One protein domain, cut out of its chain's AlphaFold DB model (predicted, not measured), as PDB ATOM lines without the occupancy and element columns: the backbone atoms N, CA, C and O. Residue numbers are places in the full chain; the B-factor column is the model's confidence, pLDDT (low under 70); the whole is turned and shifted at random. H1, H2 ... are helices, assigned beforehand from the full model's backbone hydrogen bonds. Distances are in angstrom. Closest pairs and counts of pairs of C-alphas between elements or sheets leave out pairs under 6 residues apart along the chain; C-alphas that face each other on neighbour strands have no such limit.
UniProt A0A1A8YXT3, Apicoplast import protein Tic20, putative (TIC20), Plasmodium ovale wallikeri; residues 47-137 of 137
ATOM      1  N   HIS A  47     -41.359 -10.611  -8.446       74.94
ATOM      2  CA  HIS A  47     -42.652 -10.899  -9.045       74.94
ATOM      3  C   HIS A  47     -43.627 -11.401  -7.967       74.94
ATOM      4  O   HIS A  47     -43.222 -12.129  -7.054       74.94
ATOM      5  N   TYR A  48     -44.907 -11.026  -8.071       78.75
ATOM      6  CA  TYR A  48     -45.946 -11.379  -7.091       78.75
ATOM      7  C   TYR A  48     -45.956 -12.884  -6.769       78.75
ATOM      8  O   TYR A  48     -46.097 -13.262  -5.610       78.75
ATOM      9  N   PHE A  49     -45.683 -13.724  -7.774       81.56
ATOM     10  CA  PHE A  49     -45.511 -15.176  -7.653       81.56
ATOM     11  C   PHE A  49     -44.533 -15.596  -6.550       81.56
ATOM     12  O   PHE A  49     -44.871 -16.398  -5.681       81.56
ATOM     13  N   ILE A  50     -43.327 -15.024  -6.559       78.69
ATOM     14  CA  ILE A  50     -42.258 -15.385  -5.621       78.69
ATOM     15  C   ILE A  50     -42.663 -14.973  -4.207       78.69
ATOM     16  O   ILE A  50     -42.526 -15.752  -3.267       78.69
ATOM     17  N   ARG A  51     -43.218 -13.763  -4.060       79.50
ATOM     18  CA  ARG A  51     -43.682 -13.245  -2.766       79.50
ATOM     19  C   ARG A  51     -44.825 -14.089  -2.206       79.50
ATOM     20  O   ARG A  51     -44.807 -14.417  -1.025       79.50
ATOM     21  N   TYR A  52     -45.775 -14.480  -3.053       84.69
ATOM     22  CA  TYR A  52     -46.907 -15.311  -2.667       84.69
ATOM     23  C   TYR A  52     -46.455 -16.681  -2.147       84.69
ATOM     24  O   TYR A  52     -46.757 -17.033  -1.007       84.69
ATOM     25  N   HIS A  53     -45.668 -17.426  -2.930       85.69
ATOM     26  CA  HIS A  53     -45.204 -18.755  -2.520       85.69
ATOM     27  C   HIS A  53     -44.239 -18.710  -1.338       85.69
ATOM     28  O   HIS A  53     -44.255 -19.604  -0.490       85.69
ATOM     29  N   HIS A  54     -43.433 -17.652  -1.227       82.88
ATOM     30  CA  HIS A  54     -42.572 -17.479  -0.069       82.88
ATOM     31  C   HIS A  54     -43.388 -17.262   1.212       82.88
ATOM     32  O   HIS A  54     -43.171 -17.961   2.200       82.88
ATOM     33  N   MET A  55     -44.390 -16.376   1.186       84.75
ATOM     34  CA  MET A  55     -45.286 -16.166   2.329       84.75
ATOM     35  C   MET A  55     -46.094 -17.421   2.669       84.75
ATOM     36  O   MET A  55     -46.255 -17.745   3.845       84.75
ATOM     37  N   GLN A  56     -46.539 -18.169   1.656       87.31
ATOM     38  CA  GLN A  56     -47.197 -19.462   1.839       87.31
ATOM     39  C   GLN A  56     -46.297 -20.459   2.569       87.31
ATOM     40  O   GLN A  56     -46.729 -21.083   3.535       87.31
ATOM     41  N   SER A  57     -45.031 -20.566   2.160       83.94
ATOM     42  CA  SER A  57     -44.043 -21.420   2.819       83.94
ATOM     43  C   SER A  57     -43.774 -20.986   4.264       83.94
ATOM     44  O   SER A  57     -43.726 -21.837   5.154       83.94
ATOM     45  N   LEU A  58     -43.671 -19.678   4.528       84.25
ATOM     46  CA  LEU A  58     -43.459 -19.149   5.877       84.25
ATOM     47  C   LEU A  58     -44.625 -19.505   6.809       84.25
ATOM     48  O   LEU A  58     -44.394 -20.091   7.866       84.25
ATOM     49  N   ILE A  59     -45.868 -19.224   6.405       86.88
ATOM     50  CA  ILE A  59     -47.064 -19.540   7.205       86.88
ATOM     51  C   ILE A  59     -47.147 -21.046   7.471       86.88
ATOM     52  O   ILE A  59     -47.396 -21.469   8.599       86.88
ATOM     53  N   LEU A  60     -46.884 -21.864   6.453       86.50
ATOM     54  CA  LEU A  60     -46.965 -23.313   6.575       86.50
ATOM     55  C   LEU A  60     -45.871 -23.888   7.487       86.50
ATOM     56  O   LEU A  60     -46.132 -24.811   8.256       86.50
ATOM     57  N   SER A  61     -44.669 -23.302   7.471       83.06
ATOM     58  CA  SER A  61     -43.594 -23.668   8.402       83.06
ATOM     59  C   SER A  61     -43.941 -23.325   9.856       83.06
ATOM     60  O   SER A  61     -43.720 -24.142  10.751       83.06
ATOM     61  N   MET A  62     -44.557 -22.159  10.095       84.00
ATOM     62  CA  MET A  62     -45.039 -21.755  11.419       84.00
ATOM     63  C   MET A  62     -46.146 -22.686  11.917       84.00
ATOM     64  O   MET A  62     -46.122 -23.111  13.072       84.00
ATOM     65  N   PHE A  63     -47.080 -23.050  11.037       85.69
ATOM     66  CA  PHE A  63     -48.135 -24.009  11.343       85.69
ATOM     67  C   PHE A  63     -47.566 -25.391  11.695       85.69
ATOM     68  O   PHE A  63     -47.945 -25.967  12.712       85.69
ATOM     69  N   GLY A  64     -46.606 -25.892  10.915       85.62
ATOM     70  CA  GLY A  64     -45.917 -27.153  11.195       85.62
ATOM     71  C   GLY A  64     -45.215 -27.167  12.547       85.62
ATOM     72  O   GLY A  64     -45.331 -28.129  13.303       85.62
ATOM     73  N   TYR A  65     -44.528 -26.074  12.882       83.62
ATOM     74  CA  TYR A  65     -43.866 -25.929  14.174       83.62
ATOM     75  C   TYR A  65     -44.868 -25.913  15.336       83.62
ATOM     76  O   TYR A  65     -44.668 -26.610  16.332       83.62
ATOM     77  N   ALA A  66     -45.977 -25.178  15.195       85.31
ATOM     78  CA  ALA A  66     -47.044 -25.147  16.189       85.31
ATOM     79  C   ALA A  66     -47.686 -26.529  16.388       85.31
ATOM     80  O   ALA A  66     -47.892 -26.953  17.523       85.31
ATOM     81  N   LEU A  67     -47.941 -27.256  15.297       84.31
ATOM     82  CA  LEU A  67     -48.505 -28.603  15.317       84.31
ATOM     83  C   LEU A  67     -47.563 -29.603  16.000       84.31
ATOM     84  O   LEU A  67     -48.008 -30.396  16.826       84.31
ATOM     85  N   ALA A  68     -46.264 -29.537  15.699       82.50
ATOM     86  CA  ALA A  68     -45.255 -30.379  16.334       82.50
ATOM     87  C   ALA A  68     -45.151 -30.095  17.840       82.50
ATOM     88  O   ALA A  68     -45.208 -31.024  18.645       82.50
ATOM     89  N   LEU A  69     -45.057 -28.819  18.232       82.88
ATOM     90  CA  LEU A  69     -45.035 -28.425  19.643       82.88
ATOM     91  C   LEU A  69     -46.298 -28.872  20.378       82.88
ATOM     92  O   LEU A  69     -46.204 -29.386  21.490       82.88
ATOM     93  N   PHE A  70     -47.467 -28.688  19.763       82.31
ATOM     94  CA  PHE A  70     -48.739 -29.128  20.319       82.31
ATOM     95  C   PHE A  70     -48.749 -30.645  20.517       82.31
ATOM     96  O   PHE A  70     -49.022 -31.109  21.619       82.31
ATOM     97  N   TYR A  71     -48.380 -31.412  19.488       79.75
ATOM     98  CA  TYR A  71     -48.367 -32.868  19.557       79.75
ATOM     99  C   TYR A  71     -47.439 -33.378  20.667       79.75
ATOM    100  O   TYR A  71     -47.896 -34.076  21.566       79.75
ATOM    101  N   PHE A  72     -46.165 -32.974  20.670       78.81
ATOM    102  CA  PHE A  72     -45.185 -33.464  21.648       78.81
ATOM    103  C   PHE A  72     -45.433 -32.978  23.079       78.81
ATOM    104  O   PHE A  72     -44.914 -33.571  24.023       78.81
ATOM    105  N   ARG A  73     -46.185 -31.888  23.261       81.12
ATOM    106  CA  ARG A  73     -46.496 -31.353  24.591       81.12
ATOM    107  C   ARG A  73     -47.803 -31.888  25.166       81.12
ATOM    108  O   ARG A  73     -47.900 -32.015  26.381       81.12
ATOM    109  N   VAL A  74     -48.796 -32.155  24.320       79.06
ATOM    110  CA  VAL A  74     -50.111 -32.661  24.740       79.06
ATOM    111  C   VAL A  74     -50.111 -34.181  24.841       79.06
ATOM    112  O   VAL A  74     -50.693 -34.724  25.777       79.06
ATOM    113  N   PHE A  75     -49.442 -34.869  23.916       72.69
ATOM    114  CA  PHE A  75     -49.346 -36.322  23.932       72.69
ATOM    115  C   PHE A  75     -48.008 -36.730  24.558       72.69
ATOM    116  O   PHE A  75     -46.958 -36.351  24.031       72.69
ATOM    117  N   PRO A  76     -48.005 -37.498  25.665       66.44
ATOM    118  CA  PRO A  76     -46.789 -38.072  26.225       66.44
ATOM    119  C   PRO A  76     -46.290 -39.167  25.276       66.44
ATOM    120  O   PRO A  76     -46.572 -40.348  25.449       66.44
ATOM    121  N   TYR A  77     -45.599 -38.763  24.212       66.19
ATOM    122  CA  TYR A  77     -45.033 -39.695  23.251       66.19
ATOM    123  C   TYR A  77     -43.886 -40.465  23.912       66.19
ATOM    124  O   TYR A  77     -42.805 -39.924  24.147       66.19
ATOM    125  N   SER A  78     -44.130 -41.736  24.215       64.81
ATOM    126  CA  SER A  78     -43.116 -42.701  24.625       64.81
ATOM    127  C   SER A  78     -42.845 -43.629  23.449       64.81
ATOM    128  O   SER A  78     -43.765 -44.245  22.917       64.81
ATOM    129  N   TYR A  79     -41.582 -43.755  23.039       60.31
ATOM    130  CA  TYR A  79     -41.183 -44.643  21.938       60.31
ATOM    131  C   TYR A  79     -41.563 -46.116  22.190       60.31
ATOM    132  O   TYR A  79     -41.735 -46.879  21.244       60.31
ATOM    133  N   ASN A  80     -41.719 -46.501  23.462       63.06
ATOM    134  CA  ASN A  80     -42.117 -47.849  23.864       63.06
ATOM    135  C   ASN A  80     -43.637 -48.070  23.892       63.06
ATOM    136  O   ASN A  80     -44.057 -49.224  23.937       63.06
ATOM    137  N   ASP A  81     -44.453 -47.015  23.859       62.88
ATOM    138  CA  ASP A  81     -45.908 -47.159  23.864       62.88
ATOM    139  C   ASP A  81     -46.416 -47.334  22.432       62.88
ATOM    140  O   ASP A  81     -46.622 -46.384  21.678       62.88
ATOM    141  N   THR A  82     -46.643 -48.591  22.051       66.50
ATOM    142  CA  THR A  82     -47.210 -48.983  20.753       66.50
ATOM    143  C   THR A  82     -48.731 -48.835  20.714       66.50
ATOM    144  O   THR A  82     -49.428 -49.650  20.106       66.50
ATOM    145  N   ASP A  83     -49.270 -47.828  21.397       79.38
ATOM    146  CA  ASP A  83     -50.708 -47.612  21.452       79.38
ATOM    147  C   ASP A  83     -51.211 -47.189  20.070       79.38
ATOM    148  O   ASP A  83     -50.812 -46.152  19.524       79.38
ATOM    149  N   ILE A  84     -52.105 -47.999  19.495       82.19
ATOM    150  CA  ILE A  84     -52.617 -47.816  18.127       82.19
ATOM    151  C   ILE A  84     -53.212 -46.412  17.956       82.19
ATOM    152  O   ILE A  84     -53.073 -45.804  16.896       82.19
ATOM    153  N   PHE A  85     -53.829 -45.869  19.007       82.94
ATOM    154  CA  PHE A  85     -54.409 -44.530  19.006       82.94
ATOM    155  C   PHE A  85     -53.354 -43.429  18.819       82.94
ATOM    156  O   PHE A  85     -53.455 -42.636  17.882       82.94
ATOM    157  N   ASN A  86     -52.303 -43.416  19.645       80.06
ATOM    158  CA  ASN A  86     -51.230 -42.420  19.565       80.06
ATOM    159  C   ASN A  86     -50.483 -42.499  18.233       80.06
ATOM    160  O   ASN A  86     -50.155 -41.469  17.635       80.06
ATOM    161  N   LEU A  87     -50.266 -43.722  17.746       81.88
ATOM    162  CA  LEU A  87     -49.596 -43.981  16.481       81.88
ATOM    163  C   LEU A  87     -50.438 -43.514  15.283       81.88
ATOM    164  O   LEU A  87     -49.920 -42.876  14.367       81.88
ATOM    165  N   THR A  88     -51.748 -43.770  15.310       85.56
ATOM    166  CA  THR A  88     -52.682 -43.319  14.268       85.56
ATOM    167  C   THR A  88     -52.754 -41.799  14.216       85.56
ATOM    168  O   THR A  88     -52.710 -41.227  13.126       85.56
ATOM    169  N   ILE A  89     -52.818 -41.130  15.373       83.19
ATOM    170  CA  ILE A  89     -52.796 -39.664  15.438       83.19
ATOM    171  C   ILE A  89     -51.482 -39.140  14.866       83.19
ATOM    172  O   ILE A  89     -51.525 -38.299  13.975       83.19
ATOM    173  N   LEU A  90     -50.334 -39.674  15.297       83.69
ATOM    174  CA  LEU A  90     -49.022 -39.244  14.803       83.69
ATOM    175  C   LEU A  90     -48.943 -39.318  13.278       83.69
ATOM    176  O   LEU A  90     -48.631 -38.324  12.623       83.69
ATOM    177  N   TYR A  91     -49.249 -40.486  12.709       86.62
ATOM    178  CA  TYR A  91     -49.160 -40.684  11.267       86.62
ATOM    179  C   TYR A  91     -50.182 -39.851  10.498       86.62
ATOM    180  O   TYR A  91     -49.844 -39.323   9.442       86.62
ATOM    181  N   SER A  92     -51.394 -39.668  11.029       88.12
ATOM    182  CA  SER A  92     -52.405 -38.809  10.401       88.12
ATOM    183  C   SER A  92     -51.961 -37.346  10.396       88.12
ATOM    184  O   SER A  92     -52.018 -36.680   9.364       88.12
ATOM    185  N   THR A  93     -51.445 -36.849  11.522       84.25
ATOM    186  CA  THR A  93     -50.901 -35.492  11.656       84.25
ATOM    187  C   THR A  93     -49.707 -35.277  10.726       84.25
ATOM    188  O   THR A  93     -49.652 -34.269  10.021       84.25
ATOM    189  N   MET A  94     -48.783 -36.239  10.659       85.62
ATOM    190  CA  MET A  94     -47.654 -36.195   9.727       85.62
ATOM    191  C   MET A  94     -48.120 -36.201   8.271       85.62
ATOM    192  O   MET A  94     -47.634 -35.395   7.481       85.62
ATOM    193  N   ALA A  95     -49.077 -37.057   7.907       88.00
ATOM    194  CA  ALA A  95     -49.605 -37.131   6.548       88.00
ATOM    195  C   ALA A  95     -50.266 -35.814   6.118       88.00
ATOM    196  O   ALA A  95     -50.007 -35.340   5.014       88.00
ATOM    197  N   ILE A  96     -51.053 -35.185   6.998       86.38
ATOM    198  CA  ILE A  96     -51.663 -33.872   6.739       86.38
ATOM    199  C   ILE A  96     -50.577 -32.810   6.548       86.38
ATOM    200  O   ILE A  96     -50.623 -32.053   5.577       86.38
ATOM    201  N   TYR A  97     -49.572 -32.776   7.426       86.00
ATOM    202  CA  TYR A  97     -48.481 -31.809   7.334       86.00
ATOM    203  C   TYR A  97     -47.678 -31.968   6.036       86.00
ATOM    204  O   TYR A  97     -47.544 -31.013   5.269       86.00
ATOM    205  N   PHE A  98     -47.209 -33.178   5.725       87.12
ATOM    206  CA  PHE A  98     -46.463 -33.428   4.491       87.12
ATOM    207  C   PHE A  98     -47.323 -33.228   3.242       87.12
ATOM    208  O   PHE A  98     -46.844 -32.638   2.276       87.12
ATOM    209  N   GLY A  99     -48.595 -33.632   3.259       87.38
ATOM    210  CA  GLY A  99     -49.528 -33.374   2.161       87.38
ATOM    211  C   GLY A  99     -49.692 -31.878   1.894       87.38
ATOM    212  O   GLY A  99     -49.583 -31.434   0.750       87.38
ATOM    213  N   SER A 100     -49.845 -31.086   2.958       85.00
ATOM    214  CA  SER A 100     -49.955 -29.628   2.868       85.00
ATOM    215  C   SER A 100     -48.685 -28.944   2.354       85.00
ATOM    216  O   SER A 100     -48.785 -27.841   1.833       85.00
ATOM    217  N   LEU A 101     -47.514 -29.588   2.443       87.00
ATOM    218  CA  LEU A 101     -46.241 -29.088   1.908       87.00
ATOM    219  C   LEU A 101     -45.993 -29.524   0.462       87.00
ATOM    220  O   LEU A 101     -45.599 -28.710  -0.370       87.00
ATOM    221  N   ILE A 102     -46.213 -30.805   0.162       88.00
ATOM    222  CA  ILE A 102     -45.884 -31.401  -1.137       88.00
ATOM    223  C   ILE A 102     -46.782 -30.831  -2.233       88.00
ATOM    224  O   ILE A 102     -46.293 -30.505  -3.313       88.00
ATOM    225  N   ILE A 103     -48.080 -30.677  -1.959       86.56
ATOM    226  CA  ILE A 103     -49.047 -30.222  -2.961       86.56
ATOM    227  C   ILE A 103     -48.720 -28.791  -3.445       86.56
ATOM    228  O   ILE A 103     -48.504 -28.615  -4.646       86.56
ATOM    229  N   PRO A 104     -48.575 -27.773  -2.569       85.12
ATOM    230  CA  PRO A 104     -48.185 -26.428  -2.999       85.12
ATOM    231  C   PRO A 104     -46.779 -26.364  -3.583       85.12
ATOM    232  O   PRO A 104     -46.532 -25.547  -4.465       85.12
ATOM    233  N   PHE A 105     -45.860 -27.209  -3.110       86.00
ATOM    234  CA  PHE A 105     -44.508 -27.279  -3.651       86.00
ATOM    235  C   PHE A 105     -44.513 -27.726  -5.117       86.00
ATOM    236  O   PHE A 105     -43.924 -27.058  -5.965       86.00
ATOM    237  N   ILE A 106     -45.233 -28.807  -5.436       86.75
ATOM    238  CA  ILE A 106     -45.384 -29.283  -6.818       86.75
ATOM    239  C   ILE A 106     -46.075 -28.216  -7.672       86.75
ATOM    240  O   ILE A 106     -45.611 -27.913  -8.767       86.75
ATOM    241  N   SER A 107     -47.143 -27.592  -7.177       83.94
ATOM    242  CA  SER A 107     -47.830 -26.539  -7.931       83.94
ATOM    243  C   SER A 107     -46.962 -25.309  -8.171       83.94
ATOM    244  O   SER A 107     -46.974 -24.779  -9.280       83.94
ATOM    245  N   SER A 108     -46.137 -24.918  -7.198       82.81
ATOM    246  CA  SER A 108     -45.157 -23.843  -7.365       82.81
ATOM    247  C   SER A 108     -44.102 -24.183  -8.420       82.81
ATOM    248  O   SER A 108     -43.686 -23.286  -9.148       82.81
ATOM    249  N   LEU A 109     -43.688 -25.451  -8.546       83.06
ATOM    250  CA  LEU A 109     -42.772 -25.888  -9.608       83.06
ATOM    251  C   LEU A 109     -43.412 -25.813 -11.000       83.06
ATOM    252  O   LEU A 109     -42.728 -25.494 -11.967       83.06
ATOM    253  N   ILE A 110     -44.714 -26.089 -11.100       86.44
ATOM    254  CA  ILE A 110     -45.463 -26.025 -12.366       86.44
ATOM    255  C   ILE A 110     -45.861 -24.572 -12.712       86.44
ATOM    256  O   ILE A 110     -46.266 -24.283 -13.834       86.44
ATOM    257  N   GLY A 111     -45.713 -23.630 -11.775       80.75
ATOM    258  CA  GLY A 111     -46.088 -22.225 -11.964       80.75
ATOM    259  C   GLY A 111     -47.551 -21.916 -11.630       80.75
ATOM    260  O   GLY A 111     -48.039 -20.834 -11.952       80.75
ATOM    261  N   TYR A 112     -48.258 -22.840 -10.974       81.12
ATOM    262  CA  TYR A 112     -49.634 -22.639 -10.526       81.12
ATOM    263  C   TYR A 112     -49.693 -22.056  -9.114       81.12
ATOM    264  O   TYR A 112     -49.039 -22.534  -8.184       81.12
ATOM    265  N   TYR A 113     -50.583 -21.082  -8.937       77.06
ATOM    266  CA  TYR A 113     -50.979 -20.596  -7.622       77.06
ATOM    267  C   TYR A 113     -51.966 -21.579  -7.000       77.06
ATOM    268  O   TYR A 113     -53.137 -21.608  -7.374       77.06
ATOM    269  N   ILE A 114     -51.504 -22.387  -6.044       79.38
ATOM    270  CA  ILE A 114     -52.428 -23.133  -5.191       79.38
ATOM    271  C   ILE A 114     -52.951 -22.215  -4.096       79.38
ATOM    272  O   ILE A 114     -52.189 -21.676  -3.283       79.38
ATOM    273  N   GLU A 115     -54.270 -22.066  -4.077       78.50
ATOM    274  CA  GLU A 115     -54.969 -21.361  -3.021       78.50
ATOM    275  C   GLU A 115     -55.362 -22.354  -1.922       78.50
ATOM    276  O   GLU A 115     -56.365 -23.056  -2.023       78.50
ATOM    277  N   ILE A 116     -54.554 -22.443  -0.860       81.62
ATOM    278  CA  ILE A 116     -55.004 -23.096   0.375       81.62
ATOM    279  C   ILE A 116     -55.967 -22.125   1.079       81.62
ATOM    280  O   ILE A 116     -55.553 -20.987   1.347       81.62
ATOM    281  N   PRO A 117     -57.214 -22.520   1.391       76.44
ATOM    282  CA  PRO A 117     -58.160 -21.655   2.094       76.44
ATOM    283  C   PRO A 117     -57.566 -21.146   3.414       76.44
ATOM    284  O   PRO A 117     -56.748 -21.828   4.035       76.44
ATOM    285  N   VAL A 118     -57.948 -19.934   3.831       82.12
ATOM    286  CA  VAL A 118     -57.395 -19.190   4.987       82.12
ATOM    287  C   VAL A 118     -55.937 -18.736   4.811       82.12
ATOM    288  O   VAL A 118     -55.639 -17.562   5.018       82.12
ATOM    289  N   ILE A 119     -55.018 -19.608   4.379       84.94
ATOM    290  CA  ILE A 119     -53.609 -19.236   4.144       84.94
ATOM    291  C   ILE A 119     -53.517 -18.216   3.007       84.94
ATOM    292  O   ILE A 119     -52.850 -17.194   3.133       84.94
ATOM    293  N   SER A 120     -54.215 -18.471   1.905       84.44
ATOM    294  CA  SER A 120     -54.169 -17.611   0.716       84.44
ATOM    295  C   SER A 120     -54.791 -16.246   0.979       84.44
ATOM    296  O   SER A 120     -54.272 -15.240   0.506       84.44
ATOM    297  N   GLU A 121     -55.859 -16.199   1.778       84.38
ATOM    298  CA  GLU A 121     -56.482 -14.953   2.234       84.38
ATOM    299  C   GLU A 121     -55.536 -14.162   3.138       84.38
ATOM    300  O   GLU A 121     -55.336 -12.971   2.916       84.38
ATOM    301  N   ALA A 122     -54.881 -14.825   4.097       85.31
ATOM    302  CA  ALA A 122     -53.898 -14.187   4.969       85.31
ATOM    303  C   ALA A 122     -52.713 -13.609   4.178       85.31
ATOM    304  O   ALA A 122     -52.236 -12.514   4.479       85.31
ATOM    305  N   ILE A 123     -52.256 -14.310   3.135       85.62
ATOM    306  CA  ILE A 123     -51.206 -13.815   2.241       85.62
ATOM    307  C   ILE A 123     -51.706 -12.597   1.467       85.62
ATOM    308  O   ILE A 123     -51.054 -11.559   1.525       85.62
ATOM    309  N   LYS A 124     -52.855 -12.694   0.785       84.88
ATOM    310  CA  LYS A 124     -53.450 -11.582   0.020       84.88
ATOM    311  C   LYS A 124     -53.654 -10.343   0.906       84.88
ATOM    312  O   LYS A 124     -53.319  -9.240   0.488       84.88
ATOM    313  N   LEU A 125     -54.089 -10.525   2.156       84.81
ATOM    314  CA  LEU A 125     -54.204  -9.453   3.150       84.81
ATOM    315  C   LEU A 125     -52.842  -8.823   3.497       84.81
ATOM    316  O   LEU A 125     -52.751  -7.614   3.680       84.81
ATOM    317  N   HIS A 126     -51.776  -9.626   3.600       81.44
ATOM    318  CA  HIS A 126     -50.456  -9.157   4.030       81.44
ATOM    319  C   HIS A 126     -49.625  -8.516   2.910       81.44
ATOM    320  O   HIS A 126     -48.996  -7.483   3.126       81.44
ATOM    321  N   ILE A 127     -49.568  -9.135   1.726       78.12
ATOM    322  CA  ILE A 127     -48.749  -8.652   0.598       78.12
ATOM    323  C   ILE A 127     -49.529  -7.802  -0.413       78.12
ATOM    324  O   ILE A 127     -48.897  -7.216  -1.298       78.12
ATOM    325  N   GLY A 128     -50.852  -7.701  -0.253       76.00
ATOM    326  CA  GLY A 128     -51.779  -7.065  -1.189       76.00
ATOM    327  C   GLY A 128     -52.294  -8.042  -2.248       76.00
ATOM    328  O   GLY A 128     -51.735  -9.120  -2.442       76.00
ATOM    329  N   GLU A 129     -53.362  -7.665  -2.951       74.44
ATOM    330  CA  GLU A 129     -53.870  -8.449  -4.078       74.44
ATOM    331  C   GLU A 129     -52.961  -8.316  -5.309       74.44
ATOM    332  O   GLU A 129     -52.277  -7.305  -5.506       74.44
ATOM    333  N   LYS A 130     -52.964  -9.340  -6.173       73.44
ATOM    334  CA  LYS A 130     -52.319  -9.246  -7.486       73.44
ATOM    335  C   LYS A 130     -53.002  -8.110  -8.254       73.44
ATOM    336  O   LYS A 130     -54.185  -8.216  -8.566       73.44
ATOM    337  N   LYS A 131     -52.260  -7.047  -8.588       61.28
ATOM    338  CA  LYS A 131     -52.758  -6.018  -9.509       61.28
ATOM    339  C   LYS A 131     -53.184  -6.693 -10.813       61.28
ATOM    340  O   LYS A 131     -52.377  -7.377 -11.445       61.28
ATOM    341  N   LYS A 132     -54.449  -6.516 -11.189       55.91
ATOM    342  CA  LYS A 132     -54.942  -6.825 -12.529       55.91
ATOM    343  C   LYS A 132     -54.342  -5.794 -13.490       55.91
ATOM    344  O   LYS A 132     -54.924  -4.737 -13.674       55.91
ATOM    345  N   GLU A 133     -53.162  -6.054 -14.039       52.78
ATOM    346  CA  GLU A 133     -52.608  -5.235 -15.134       52.78
ATOM    347  C   GLU A 133     -52.882  -5.852 -16.522       52.78
ATOM    348  O   GLU A 133     -52.307  -5.399 -17.497       52.78
ATOM    349  N   ASP A 134     -53.818  -6.809 -16.637       49.00
ATOM    350  CA  ASP A 134     -54.130  -7.502 -17.904       49.00
ATOM    351  C   ASP A 134     -55.638  -7.486 -18.283       49.00
ATOM    352  O   ASP A 134     -56.102  -8.376 -18.991       49.00
ATOM    353  N   GLU A 135     -56.436  -6.516 -17.810       45.62
ATOM    354  CA  GLU A 135     -57.831  -6.321 -18.290       45.62
ATOM    355  C   GLU A 135     -58.017  -5.059 -19.168       45.62
ATOM    356  O   GLU A 135     -59.111  -4.842 -19.678       45.62
ATOM    357  N   GLU A 136     -56.964  -4.275 -19.434       41.59
ATOM    358  CA  GLU A 136     -57.003  -3.151 -20.387       41.59
ATOM    359  C   GLU A 136     -55.699  -3.050 -21.199       41.59
ATOM    360  O   GLU A 136     -54.823  -2.235 -20.905       41.59
ATOM    361  N   SER A 137     -55.571  -3.871 -22.244       33.34
ATOM    362  CA  SER A 137     -54.750  -3.569 -23.430       33.34
ATOM    363  C   SER A 137     -55.203  -4.392 -24.627       33.34
ATOM    364  O   SER A 137     -55.200  -5.636 -24.486       33.34
TER     365      SER A 137
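This is residues 47 to 137 of the 137 residues of the protein "Apicoplast import protein Tic20, putative (TIC20)" of Plasmodium ovale wallikeri (UniProt A0A1A8YXT3). Two long helices, H1 and H2, run side by side as a long helical hairpin, and the short helix H3 packs on residues 51 to 59 of H1, away from the hairpin's turn. Residues 79 to 85, at the turn, stick out at one end of the long axis, and the tail of residues 132 to 137 sticks out at the other. The printed part has 91 residues with three named helices, H1, H2, H3 in chain order, and no named strand: the class is all helix. It is loose, with a radius of gyration of the C-alphas of 17.6 A, and spans 66 by 24 by 17 A.

H1, residues 48 to 74, begins at C-alpha 48 (-45.946, -11.379, -7.091) and is 38.5 A long from first to last C-alpha. H2, residues 84 to 110, begins at C-alpha 84 (-52.617, -47.816, 18.127) and is 38.2 A long. H3, residues 119 to 127, is 12.2 A long and ends at C-alpha 127 (-48.749, -8.652, 0.598).

H1 and H2 form a helical hairpin: they touch, opposite ways at a shallow tilt of 7 degrees. Their closest C-alphas, those of Gly 64 and Tyr 97, are 6.6 A apart. H3 touches H1 at residues 51 to 59 of H1 alone, opposite ways at a steep tilt of 54 degrees; their closest C-alphas, those of Met 55 and Ile 123, are 6.4 A apart. H2 and H3 are apart. In H1 and H3 every O i to N i+4 pair is within hydrogen-bond range; in H2, 22 of 23 are.

The two C-alphas farthest apart, those of Asn 80 and Ser 137, the chain's last residue, are 66.0 A apart. Without the stretches that stand free, residues 79 to 85 and 132 to 137, the body spans 50 by 24 by 16 A. The printed part has no cut, and both links, H1 to H2 and H2 to H3, are short. The mean pLDDT of the printed part is 78.8; residues 76 to 82 and 131 to 137 are under 70.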